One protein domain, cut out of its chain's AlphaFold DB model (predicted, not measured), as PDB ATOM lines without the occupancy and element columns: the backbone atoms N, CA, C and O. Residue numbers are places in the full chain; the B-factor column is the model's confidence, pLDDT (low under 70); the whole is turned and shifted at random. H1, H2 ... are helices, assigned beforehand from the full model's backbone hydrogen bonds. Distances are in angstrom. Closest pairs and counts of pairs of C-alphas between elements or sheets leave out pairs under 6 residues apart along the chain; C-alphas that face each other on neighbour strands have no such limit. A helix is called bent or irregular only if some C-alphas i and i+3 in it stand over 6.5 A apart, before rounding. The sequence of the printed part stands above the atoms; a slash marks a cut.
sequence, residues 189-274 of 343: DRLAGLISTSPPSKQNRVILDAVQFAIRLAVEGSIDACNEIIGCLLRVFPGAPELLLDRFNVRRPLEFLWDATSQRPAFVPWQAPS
ATOM      1  N   ASP A 189      28.622   7.946  19.316       60.00
ATOM      2  CA  ASP A 189      28.681   9.042  20.300       60.00
ATOM      3  C   ASP A 189      27.615   8.884  21.391       60.00
ATOM      4  O   ASP A 189      27.872   9.063  22.586       60.00
ATOM      5  N   ARG A 190      26.409   8.454  20.998       65.75
ATOM      6  CA  ARG A 190      25.319   8.169  21.939       65.75
ATOM      7  C   ARG A 190      25.636   6.968  22.827       65.75
ATOM      8  O   ARG A 190      25.358   7.002  24.026       65.75
ATOM      9  N   LEU A 191      26.205   5.909  22.252       66.69
ATOM     10  CA  LEU A 191      26.627   4.731  23.005       66.69
ATOM     11  C   LEU A 191      27.758   5.083  23.985       66.69
ATOM     12  O   LEU A 191      27.676   4.711  25.154       66.69
ATOM     13  N   ALA A 192      28.748   5.867  23.554       65.44
ATOM     14  CA  ALA A 192      29.844   6.351  24.392       65.44
ATOM     15  C   ALA A 192      29.337   7.157  25.602       65.44
ATOM     16  O   ALA A 192      29.793   6.924  26.723       65.44
ATOM     17  N   GLY A 193      28.335   8.025  25.415       66.25
ATOM     18  CA  GLY A 193      27.684   8.759  26.510       66.25
ATOM     19  C   GLY A 193      26.904   7.872  27.497       66.25
ATOM     20  O   GLY A 193      26.894   8.121  28.705       66.25
ATOM     21  N   LEU A 194      26.269   6.797  27.018       71.44
ATOM     22  CA  LEU A 194      25.597   5.821  27.889       71.44
ATOM     23  C   LEU A 194      26.600   4.991  28.700       71.44
ATOM     24  O   LEU A 194      26.354   4.662  29.863       71.44
ATOM     25  N   ILE A 195      27.746   4.656  28.104       70.81
ATOM     26  CA  ILE A 195      28.802   3.919  28.797       70.81
ATOM     27  C   ILE A 195      29.451   4.820  29.851       70.81
ATOM     28  O   ILE A 195      29.552   4.406  31.002       70.81
ATOM     29  N   SER A 196      29.805   6.066  29.522       69.25
ATOM     30  CA  SER A 196      30.467   6.994  30.457       69.25
ATOM     31  C   SER A 196      29.633   7.347  31.698       69.25
ATOM     32  O   SER A 196      30.186   7.740  32.723       69.25
ATOM     33  N   THR A 197      28.315   7.141  31.645       76.38
ATOM     34  CA  THR A 197      27.383   7.327  32.773       76.38
ATOM     35  C   THR A 197      26.994   6.020  33.481       76.38
ATOM     36  O   THR A 197      26.296   6.042  34.494       76.38
ATOM     37  N   SER A 198      27.453   4.866  32.984       78.38
ATOM     38  CA  SER A 198      27.205   3.545  33.581       78.38
ATOM     39  C   SER A 198      28.074   3.273  34.823       78.38
ATOM     40  O   SER A 198      29.104   3.910  35.007       78.38
ATOM     41  N   PRO A 199      27.732   2.285  35.676       80.75
ATOM     42  CA  PRO A 199      28.585   1.891  36.799       80.75
ATOM     43  C   PRO A 199      30.002   1.475  36.354       80.75
ATOM     44  O   PRO A 199      30.131   0.843  35.297       80.75
ATOM     45  N   PRO A 200      31.047   1.699  37.181       77.00
ATOM     46  CA  PRO A 200      32.439   1.405  36.822       77.00
ATOM     47  C   PRO A 200      32.682  -0.032  36.343       77.00
ATOM     48  O   PRO A 200      33.480  -0.266  35.445       77.00
ATOM     49  N   SER A 201      31.963  -1.022  36.881       75.69
ATOM     50  CA  SER A 201      32.082  -2.419  36.440       75.69
ATOM     51  C   SER A 201      31.640  -2.645  34.989       75.69
ATOM     52  O   SER A 201      32.254  -3.446  34.287       75.69
ATOM     53  N   LYS A 202      30.605  -1.934  34.521       77.88
ATOM     54  CA  LYS A 202      30.133  -2.007  33.129       77.88
ATOM     55  C   LYS A 202      31.054  -1.234  32.189       77.88
ATOM     56  O   LYS A 202      31.354  -1.737  31.114       77.88
ATOM     57  N   GLN A 203      31.543  -0.070  32.620       78.06
ATOM     58  CA  GLN A 203      32.546   0.702  31.879       78.06
ATOM     59  C   GLN A 203      33.814  -0.117  31.645       78.06
ATOM     60  O   GLN A 203      34.256  -0.261  30.512       78.06
ATOM     61  N   ASN A 204      34.334  -0.740  32.703       81.06
ATOM     62  CA  ASN A 204      35.527  -1.580  32.651       81.06
ATOM     63  C   ASN A 204      35.391  -2.733  31.653       81.06
ATOM     64  O   ASN A 204      36.337  -3.020  30.929       81.06
ATOM     65  N   ARG A 205      34.220  -3.379  31.599       80.31
ATOM     66  CA  ARG A 205      33.971  -4.465  30.648       80.31
ATOM     67  C   ARG A 205      33.995  -3.969  29.205       80.31
ATOM     68  O   ARG A 205      34.679  -4.558  28.386       80.31
ATOM     69  N   VAL A 206      33.325  -2.852  28.922       82.31
ATOM     70  CA  VAL A 206      33.322  -2.269  27.573       82.31
ATOM     71  C   VAL A 206      34.720  -1.818  27.148       82.31
ATOM     72  O   VAL A 206      35.109  -2.052  26.009       82.31
ATOM     73  N   ILE A 207      35.492  -1.213  28.058       82.69
ATOM     74  CA  ILE A 207      36.887  -0.837  27.795       82.69
ATOM     75  C   ILE A 207      37.711  -2.084  27.456       82.69
ATOM     76  O   ILE A 207      38.440  -2.072  26.470       82.69
ATOM     77  N   LEU A 208      37.579  -3.164  28.231       82.94
ATOM     78  CA  LEU A 208      38.309  -4.407  27.983       82.94
ATOM     79  C   LEU A 208      37.945  -5.031  26.629       82.94
ATOM     80  O   LEU A 208      38.847  -5.348  25.857       82.94
ATOM     81  N   ASP A 209      36.653  -5.156  26.326       83.50
ATOM     82  CA  ASP A 209      36.168  -5.739  25.068       83.50
ATOM     83  C   ASP A 209      36.657  -4.911  23.861       83.50
ATOM     84  O   ASP A 209      37.139  -5.460  22.870       83.50
ATOM     85  N   ALA A 210      36.611  -3.578  23.963       85.69
ATOM     86  CA  ALA A 210      37.095  -2.679  22.918       85.69
ATOM     87  C   ALA A 210      38.616  -2.774  22.713       85.69
ATOM     88  O   ALA A 210      39.082  -2.731  21.576       85.69
ATOM     89  N   VAL A 211      39.395  -2.937  23.787       86.12
ATOM     90  CA  VAL A 211      40.851  -3.130  23.688       86.12
ATOM     91  C   VAL A 211      41.190  -4.479  23.068       86.12
ATOM     92  O   VAL A 211      42.069  -4.545  22.216       86.12
ATOM     93  N   GLN A 212      40.503  -5.552  23.464       84.31
ATOM     94  CA  GLN A 212      40.704  -6.875  22.869       84.31
ATOM     95  C   GLN A 212      40.390  -6.861  21.372       84.31
ATOM     96  O   GLN A 212      41.162  -7.392  20.575       84.31
ATOM     97  N   PHE A 213      39.303  -6.191  20.986       83.88
ATOM     98  CA  PHE A 213      38.956  -5.988  19.586       83.88
ATOM     99  C   PHE A 213      40.017  -5.167  18.835       83.88
ATOM    100  O   PHE A 213      40.443  -5.567  17.756       83.88
ATOM    101  N   ALA A 214      40.504  -4.068  19.421       87.06
ATOM    102  CA  ALA A 214      41.563  -3.247  18.833       87.06
ATOM    103  C   ALA A 214      42.861  -4.042  18.614       87.06
ATOM    104  O   ALA A 214      43.422  -4.017  17.522       87.06
ATOM    105  N   ILE A 215      43.304  -4.802  19.619       84.19
ATOM    106  CA  ILE A 215      44.486  -5.670  19.516       84.19
ATOM    107  C   ILE A 215      44.303  -6.687  18.388       84.19
ATOM    108  O   ILE A 215      45.222  -6.884  17.597       84.19
ATOM    109  N   ARG A 216      43.119  -7.299  18.270       82.06
ATOM    110  CA  ARG A 216      42.839  -8.253  17.193       82.06
ATOM    111  C   ARG A 216      42.919  -7.607  15.810       82.06
ATOM    112  O   ARG A 216      43.570  -8.161  14.934       82.06
ATOM    113  N   LEU A 217      42.361  -6.408  15.640       81.75
ATOM    114  CA  LEU A 217      42.498  -5.646  14.395       81.75
ATOM    115  C   LEU A 217      43.963  -5.362  14.048       81.75
ATOM    116  O   LEU A 217      44.345  -5.492  12.890       81.75
ATOM    117  N   ALA A 218      44.792  -4.998  15.031       83.38
ATOM    118  CA  ALA A 218      46.220  -4.784  14.804       83.38
ATOM    119  C   ALA A 218      46.937  -6.066  14.360       83.38
ATOM    120  O   ALA A 218      47.732  -6.016  13.424       83.38
ATOM    121  N   VAL A 219      46.631  -7.204  14.991       77.12
ATOM    122  CA  VAL A 219      47.171  -8.519  14.604       77.12
ATOM    123  C   VAL A 219      46.741  -8.901  13.181       77.12
ATOM    124  O   VAL A 219      47.535  -9.451  12.429       77.12
ATOM    125  N   GLU A 220      45.524  -8.538  12.774       80.25
ATOM    126  CA  GLU A 220      45.002  -8.731  11.411       80.25
ATOM    127  C   GLU A 220      45.530  -7.682  10.399       80.25
ATOM    128  O   GLU A 220      45.074  -7.618   9.258       80.25
ATOM    129  N   GLY A 221      46.500  -6.846  10.794       82.06
ATOM    130  CA  GLY A 221      47.179  -5.876   9.926       82.06
ATOM    131  C   GLY A 221      46.558  -4.475   9.897       82.06
ATOM    132  O   GLY A 221      47.050  -3.599   9.191       82.06
ATOM    133  N   SER A 222      45.507  -4.222  10.680       90.12
ATOM    134  CA  SER A 222      44.803  -2.932  10.766       90.12
ATOM    135  C   SER A 222      45.235  -2.117  11.992       90.12
ATOM    136  O   SER A 222      44.424  -1.737  12.842       90.12
ATOM    137  N   ILE A 223      46.534  -1.836  12.094       91.50
ATOM    138  CA  ILE A 223      47.136  -1.107  13.224       91.50
ATOM    139  C   ILE A 223      46.600   0.330  13.380       91.50
ATOM    140  O   ILE A 223      46.390   0.783  14.505       91.50
ATOM    141  N   ASP A 224      46.266   1.014  12.283       89.94
ATOM    142  CA  ASP A 224      45.648   2.347  12.330       89.94
ATOM    143  C   ASP A 224      44.278   2.320  13.027       89.94
ATOM    144  O   ASP A 224      43.995   3.164  13.879       89.94
ATOM    145  N   ALA A 225      43.454   1.306  12.737       88.44
ATOM    146  CA  ALA A 225      42.146   1.129  13.371       88.44
ATOM    147  C   ALA A 225      42.282   0.796  14.865       88.44
ATOM    148  O   ALA A 225      41.534   1.317  15.696       88.44
ATOM    149  N   CYS A 226      43.276  -0.022  15.229       90.50
ATOM    150  CA  CYS A 226      43.628  -0.249  16.630       90.50
ATOM    151  C   CYS A 226      43.971   1.073  17.329       90.50
ATOM    152  O   CYS A 226      43.400   1.394  18.373       90.50
ATOM    153  N   ASN A 227      44.865   1.866  16.735       92.12
ATOM    154  CA  ASN A 227      45.290   3.152  17.280       92.12
ATOM    155  C   ASN A 227      44.115   4.127  17.440       92.12
ATOM    156  O   ASN A 227      44.013   4.796  18.470       92.12
ATOM    157  N   GLU A 228      43.191   4.173  16.480       89.88
ATOM    158  CA  GLU A 228      41.985   4.996  16.570       89.88
ATOM    159  C   GLU A 228      41.099   4.591  17.757       89.88
ATOM    160  O   GLU A 228      40.705   5.447  18.555       89.88
ATOM    161  N   ILE A 229      40.841   3.290  17.935       87.81
ATOM    162  CA  ILE A 229      40.023   2.779  19.044       87.81
ATOM    163  C   ILE A 229      40.683   3.086  20.392       87.81
ATOM    164  O   ILE A 229      40.023   3.616  21.289       87.81
ATOM    165  N   ILE A 230      41.984   2.819  20.540       89.25
ATOM    166  CA  ILE A 230      42.717   3.114  21.780       89.25
ATOM    167  C   ILE A 230      42.696   4.620  22.074       89.25
ATOM    168  O   ILE A 230      42.411   5.026  23.203       89.25
ATOM    169  N   GLY A 231      42.917   5.464  21.064       87.44
ATOM    170  CA  GLY A 231      42.837   6.918  21.204       87.44
ATOM    171  C   GLY A 231      41.435   7.412  21.579       87.44
ATOM    172  O   GLY A 231      41.295   8.360  22.352       87.44
ATOM    173  N   CYS A 232      40.377   6.777  21.073       85.00
ATOM    174  CA  CYS A 232      38.998   7.045  21.485       85.00
ATOM    175  C   CYS A 232      38.763   6.670  22.952       85.00
ATOM    176  O   CYS A 232      38.243   7.488  23.710       85.00
ATOM    177  N   LEU A 233      39.192   5.480  23.381       85.12
ATOM    178  CA  LEU A 233      39.030   5.030  24.765       85.12
ATOM    179  C   LEU A 233      39.734   5.962  25.755       85.12
ATOM    180  O   LEU A 233      39.128   6.358  26.749       85.12
ATOM    181  N   LEU A 234      40.970   6.370  25.457       84.06
ATOM    182  CA  LEU A 234      41.745   7.286  26.300       84.06
ATOM    183  C   LEU A 234      41.118   8.686  26.399       84.06
ATOM    184  O   LEU A 234      41.235   9.335  27.434       84.06
ATOM    185  N   ARG A 235      40.439   9.156  25.343       82.31
ATOM    186  CA  ARG A 235      39.733  10.449  25.351       82.31
ATOM    187  C   ARG A 235      38.404  10.397  26.100       82.31
ATOM    188  O   ARG A 235      38.051  11.362  26.771       82.31
ATOM    189  N   VAL A 236      37.652   9.307  25.950       79.94
ATOM    190  CA  VAL A 236      36.293   9.173  26.500       79.94
ATOM    191  C   VAL A 236      36.311   8.758  27.972       79.94
ATOM    192  O   VAL A 236      35.435   9.173  28.731       79.94
ATOM    193  N   PHE A 237      37.299   7.963  28.390       79.94
ATOM    194  CA  PHE A 237      37.380   7.410  29.739       79.94
ATOM    195  C   PHE A 237      38.625   7.934  30.471       79.94
ATOM    196  O   PHE A 237      39.718   7.406  30.270       79.94
ATOM    197  N   PRO A 238      38.477   8.917  31.380       72.44
ATOM    198  CA  PRO A 238      39.607   9.523  32.089       72.44
ATOM    199  C   PRO A 238      40.454   8.537  32.905       72.44
ATOM    200  O   PRO A 238      41.644   8.761  33.059       72.44
ATOM    201  N   GLY A 239      39.849   7.452  33.407       75.94
ATOM    202  CA  GLY A 239      40.541   6.385  34.148       75.94
ATOM    203  C   GLY A 239      41.003   5.206  33.285       75.94
ATOM    204  O   GLY A 239      41.409   4.173  33.817       75.94
ATOM    205  N   ALA A 240      40.888   5.299  31.954       78.62
ATOM    206  CA  ALA A 240      41.405   4.265  31.063       78.62
ATOM    207  C   ALA A 240      42.919   4.038  31.224       78.62
ATOM    208  O   ALA A 240      43.298   2.872  31.253       78.62
ATOM    209  N   PRO A 241      43.789   5.059  31.371       80.19
ATOM    210  CA  PRO A 241      45.225   4.830  31.525       80.19
ATOM    211  C   PRO A 241      45.562   3.850  32.656       80.19
ATOM    212  O   PRO A 241      46.237   2.853  32.402       80.19
ATOM    213  N   GLU A 242      45.038   4.055  33.868       81.31
ATOM    214  CA  GLU A 242      45.292   3.147  34.995       81.31
ATOM    215  C   GLU A 242      44.693   1.751  34.758       81.31
ATOM    216  O   GLU A 242      45.304   0.733  35.084       81.31
ATOM    217  N   LEU A 243      43.509   1.671  34.140       80.44
ATOM    218  CA  LEU A 243      42.875   0.388  33.821       80.44
ATOM    219  C   LEU A 243      43.695  -0.430  32.815       80.44
ATOM    220  O   LEU A 243      43.851  -1.641  32.992       80.44
ATOM    221  N   LEU A 244      44.214   0.220  31.773       79.44
ATOM    222  CA  LEU A 244      45.006  -0.414  30.721       79.44
ATOM    223  C   LEU A 244      46.385  -0.861  31.239       79.44
ATOM    224  O   LEU A 244      46.863  -1.939  30.867       79.44
ATOM    225  N   LEU A 245      47.001  -0.056  32.110       78.44
ATOM    226  CA  LEU A 245      48.309  -0.327  32.709       78.44
ATOM    227  C   LEU A 245      48.248  -1.439  33.761       78.44
ATOM    228  O   LEU A 245      48.944  -2.445  33.627       78.44
ATOM    229  N   ASP A 246      47.398  -1.276  34.775       73.12
ATOM    230  CA  ASP A 246      47.508  -2.055  36.012       73.12
ATOM    231  C   ASP A 246      46.494  -3.195  36.081       73.12
ATOM    232  O   ASP A 246      46.800  -4.289  36.557       73.12
ATOM    233  N   ARG A 247      45.265  -2.956  35.609       67.56
ATOM    234  CA  ARG A 247      44.151  -3.887  35.833       67.56
ATOM    235  C   ARG A 247      43.996  -4.919  34.728       67.56
ATOM    236  O   ARG A 247      43.761  -6.089  35.015       67.56
ATOM    237  N   PHE A 248      44.080  -4.486  33.477       73.31
ATOM    238  CA  PHE A 248      43.938  -5.368  32.319       73.31
ATOM    239  C   PHE A 248      45.284  -5.846  31.779       73.31
ATOM    240  O   PHE A 248      45.318  -6.823  31.037       73.31
ATOM    241  N   ASN A 249      46.384  -5.188  32.170       74.62
ATOM    242  CA  ASN A 249      47.744  -5.518  31.739       74.62
ATOM    243  C   ASN A 249      47.880  -5.582  30.200       74.62
ATOM    244  O   ASN A 249      48.625  -6.393  29.647       74.62
ATOM    245  N   VAL A 250      47.140  -4.718  29.497       82.25
ATOM    246  CA  VAL A 250      47.104  -4.628  28.023       82.25
ATOM    247  C   VAL A 250      48.201  -3.719  27.470       82.25
ATOM    248  O   VAL A 250      48.419  -3.683  26.263       82.25
ATOM    249  N   ARG A 251      48.953  -3.038  28.345       85.69
ATOM    250  CA  ARG A 251      50.155  -2.280  27.967       85.69
ATOM    251  C   ARG A 251      51.130  -3.137  27.165       85.69
ATOM    252  O   ARG A 251      51.576  -2.720  26.107       85.69
ATOM    253  N   ARG A 252      51.461  -4.330  27.666       86.62
ATOM    254  CA  ARG A 252      52.475  -5.197  27.049       86.62
ATOM    255  C   ARG A 252      52.129  -5.575  25.602       86.62
ATOM    256  O   ARG A 252      52.958  -5.298  24.745       86.62
ATOM    257  N   PRO A 253      50.948  -6.157  25.297       85.81
ATOM    258  CA  PRO A 253      50.616  -6.507  23.916       85.81
ATOM    259  C   PRO A 253      50.577  -5.288  22.983       85.81
ATOM    260  O   PRO A 253      51.034  -5.396  21.852       85.81
ATOM    261  N   LEU A 254      50.104  -4.125  23.446       89.31
ATOM    262  CA  LEU A 254      50.111  -2.903  22.633       89.31
ATOM    263  C   LEU A 254      51.530  -2.410  22.323       89.31
ATOM    264  O   LEU A 254      51.812  -2.080  21.179       89.31
ATOM    265  N   GLU A 255      52.432  -2.394  23.308       91.94
ATOM    266  CA  GLU A 255      53.817  -1.963  23.076       91.94
ATOM    267  C   GLU A 255      54.562  -2.922  22.132       91.94
ATOM    268  O   GLU A 255      55.300  -2.447  21.278       91.94
ATOM    269  N   PHE A 256      54.310  -4.239  22.190       89.50
ATOM    270  CA  PHE A 256      54.852  -5.181  21.197       89.50
ATOM    271  C   PHE A 256      54.321  -4.919  19.780       89.50
ATOM    272  O   PHE A 256      55.092  -4.929  18.824       89.50
ATOM    273  N   LEU A 257      53.020  -4.649  19.629       90.06
ATOM    274  CA  LEU A 257      52.424  -4.321  18.327       90.06
ATOM    275  C   LEU A 257      52.973  -3.008  17.755       90.06
ATOM    276  O   LEU A 257      53.221  -2.901  16.552       90.06
ATOM    277  N   TRP A 258      53.170  -2.005  18.606       93.75
ATOM    278  CA  TRP A 258      53.722  -0.716  18.202       93.75
ATOM    279  C   TRP A 258      55.208  -0.780  17.872       93.75
ATOM    280  O   TRP A 258      55.631  -0.087  16.950       93.75
ATOM    281  N   ASP A 259      55.980  -1.598  18.587       92.06
ATOM    282  CA  ASP A 259      57.384  -1.862  18.271       92.06
ATOM    283  C   ASP A 259      57.504  -2.564  16.910       92.06
ATOM    284  O   ASP A 259      58.163  -2.053  16.003       92.06
ATOM    285  N   ALA A 260      56.732  -3.639  16.701       86.94
ATOM    286  CA  ALA A 260      56.732  -4.412  15.457       86.94
ATOM    287  C   ALA A 260      56.330  -3.591  14.218       86.94
ATOM    288  O   ALA A 260      56.854  -3.805  13.126       86.94
ATOM    289  N   THR A 261      55.405  -2.643  14.373       89.12
ATOM    290  CA  THR A 261      54.932  -1.790  13.268       89.12
ATOM    291  C   THR A 261      55.655  -0.447  13.188       89.12
ATOM    292  O   THR A 261      55.485   0.275  12.210       89.12
ATOM    293  N   SER A 262      56.462  -0.086  14.194       90.19
ATOM    294  CA  SER A 262      57.036   1.260  14.363       90.19
ATOM    295  C   SER A 262      55.988   2.391  14.352       90.19
ATOM    296  O   SER A 262      56.277   3.517  13.948       90.19
ATOM    297  N   GLN A 263      54.759   2.110  14.805       91.25
ATOM    298  CA  GLN A 263      53.613   3.033  14.756       91.25
ATOM    299  C   GLN A 263      53.031   3.345  16.140       91.25
ATOM    300  O   GLN A 263      51.814   3.396  16.335       91.25
ATOM    301  N   ARG A 264      53.904   3.577  17.124       92.56
ATOM    302  CA  ARG A 264      53.477   3.993  18.464       92.56
ATOM    303  C   ARG A 264      52.822   5.384  18.431       92.56
ATOM    304  O   ARG A 264      53.497   6.355  18.078       92.56
ATOM    305  N   PRO A 265      51.557   5.542  18.855       91.62
ATOM    306  CA  PRO A 265      50.904   6.844  18.816       91.62
ATOM    307  C   PRO A 265      51.448   7.823  19.861       91.62
ATOM    308  O   PRO A 265      51.715   7.462  21.008       91.62
ATOM    309  N   ALA A 266      51.522   9.106  19.498       89.62
ATOM    310  CA  ALA A 266      52.007  10.164  20.390       89.62
ATOM    311  C   ALA A 266      51.053  10.485  21.558       89.62
ATOM    312  O   ALA A 266      51.478  11.062  22.554       89.62
ATOM    313  N   PHE A 267      49.767  10.124  21.452       85.44
ATOM    314  CA  PHE A 267      48.763  10.380  22.494       85.44
ATOM    315  C   PHE A 267      48.841   9.403  23.677       85.44
ATOM    316  O   PHE A 267      48.104   9.565  24.649       85.44
ATOM    317  N   VAL A 268      49.673   8.361  23.589       88.12
ATOM    318  CA  VAL A 268      49.801   7.352  24.644       88.12
ATOM    319  C   VAL A 268      50.421   7.997  25.893       88.12
ATOM    320  O   VAL A 268      51.537   8.511  25.812       88.12
ATOM    321  N   PRO A 269      49.737   7.975  27.053       85.56
ATOM    322  CA  PRO A 269      50.115   8.801  28.203       85.56
ATOM    323  C   PRO A 269      51.235   8.203  29.065       85.56
ATOM    324  O   PRO A 269      51.738   8.874  29.962       85.56
ATOM    325  N   TRP A 270      51.622   6.947  28.830       87.56
ATOM    326  CA  TRP A 270      52.697   6.284  29.564       87.56
ATOM    327  C   TRP A 270      53.995   6.228  28.761       87.56
ATOM    328  O   TRP A 270      54.012   6.277  27.527       87.56
ATOM    329  N   GLN A 271      55.100   6.084  29.490       88.62
ATOM    330  CA  GLN A 271      56.433   5.990  28.912       88.62
ATOM    331  C   GLN A 271      56.593   4.708  28.083       88.62
ATOM    332  O   GLN A 271      56.199   3.618  28.519       88.62
ATOM    333  N   ALA A 272      57.178   4.854  26.891       90.00
ATOM    334  CA  ALA A 272      57.560   3.724  26.055       90.00
ATOM    335  C   ALA A 272      58.597   2.861  26.798       90.00
ATOM    336  O   ALA A 272      59.509   3.426  27.412       90.00
ATOM    337  N   PRO A 273      58.459   1.526  26.786       91.38
ATOM    338  CA  PRO A 273      59.472   0.647  27.348       91.38
ATOM    339  C   PRO A 273      60.777   0.755  26.553       91.38
ATOM    340  O   PRO A 273      60.780   1.032  25.354       91.38
ATOM    341  N   SER A 274      61.900   0.532  27.226       92.06
ATOM    342  CA  SER A 274      63.185   0.313  26.564       92.06
ATOM    343  C   SER A 274      63.219  -1.047  25.855       92.06
ATOM    344  O   SER A 274      62.483  -1.963  26.221       92.06
TER     345      SER A 274
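AT A GLANCE: This is residues 189 to 274 of the 343 residues of an uncharacterized protein of Punctularia strigosozonata (strain HHB-11173) (UniProt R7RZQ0). The core is a helical hairpin of H2, the long helix, and H3, side by side and running opposite ways, with H1 packed steeply on H2 near one end and H5 beside H2 near its other end. The short H4 stands crosswise to the hairpin between H3 and H5 along the chain, and after H5 a 13-residue tail, residues 262 to 274, has no named element. The printed part has 86 residues with five named helices, H1 to H5 in order, no named strand, and the class all helix. It is compact, with a radius of gyration of the C-alphas of 12.6 A, yet elongated, spanning 36 by 23 by 18 A.

HOW THE PARTS SIT: Begin at H1, residues 189 to 196, which touches residues 202 to 206 alone of H2, residues 200 to 219. Their closest C-alphas, Ile 195 and Gln 203, are 5.8 A apart, and the lines stand at a steep tilt of 54 degrees, opposite ways. H2 is the hub, touching 3 helices. It forms a hairpin with H3, residues 223 to 236: look at Ala 214 and Cys 226, their closest C-alphas at 4.3 A, with a shallow tilt of 17 degrees, opposite ways. Next, H4, residues 240 to 247, and H3 touch only at the corner by their link, and only just, with 3 pairs of C-alphas within 8 A; the closest are Leu 234 and Ala 240, 5.7 A apart. H4 is close to H2 but not clearly touching, about perpendicular at 89 degrees, with Ile 207 and Ala 240 the closest C-alphas at 7.6 A. Then H5, residues 251 to 261, touches residues 215 to 219 alone of H2; Ile 215 and Leu 254 are the closest C-alphas at 7.0 A, with a shallow tilt of 23 degrees, the same way. H1 is apart from H4 and from H5. In H1, H2, H3, H4 and H5 every O i to N i+4 pair is within hydrogen-bond range.

IN THESE COORDINATES: Find C-alpha 189 at (28.681, 9.042, 20.300), where H1 begins. H2 starts at C-alpha 200, (32.439, 1.405, 36.822), and runs 28.4 A to C-alpha 219. H3 runs 20.0 A from C-alpha 223 to C-alpha 236. H4 measures 9.8 A; it is neither bent nor irregular, but only just, with C-alphas 244 and 247 at 6.2 A. H5 runs 15.5 A and ends at C-alpha 261, (54.932, -1.790, 13.268).

THE WHOLE: The two C-alphas farthest apart are those of Arg 190 and Ser 274, at 38.9 A. The printed part has no cut, and the four links between helices are tight, with 3 residues each. The mean pLDDT of the printed part is 82.6; look for values under 70 at residues 189 to 193, 196 and 247.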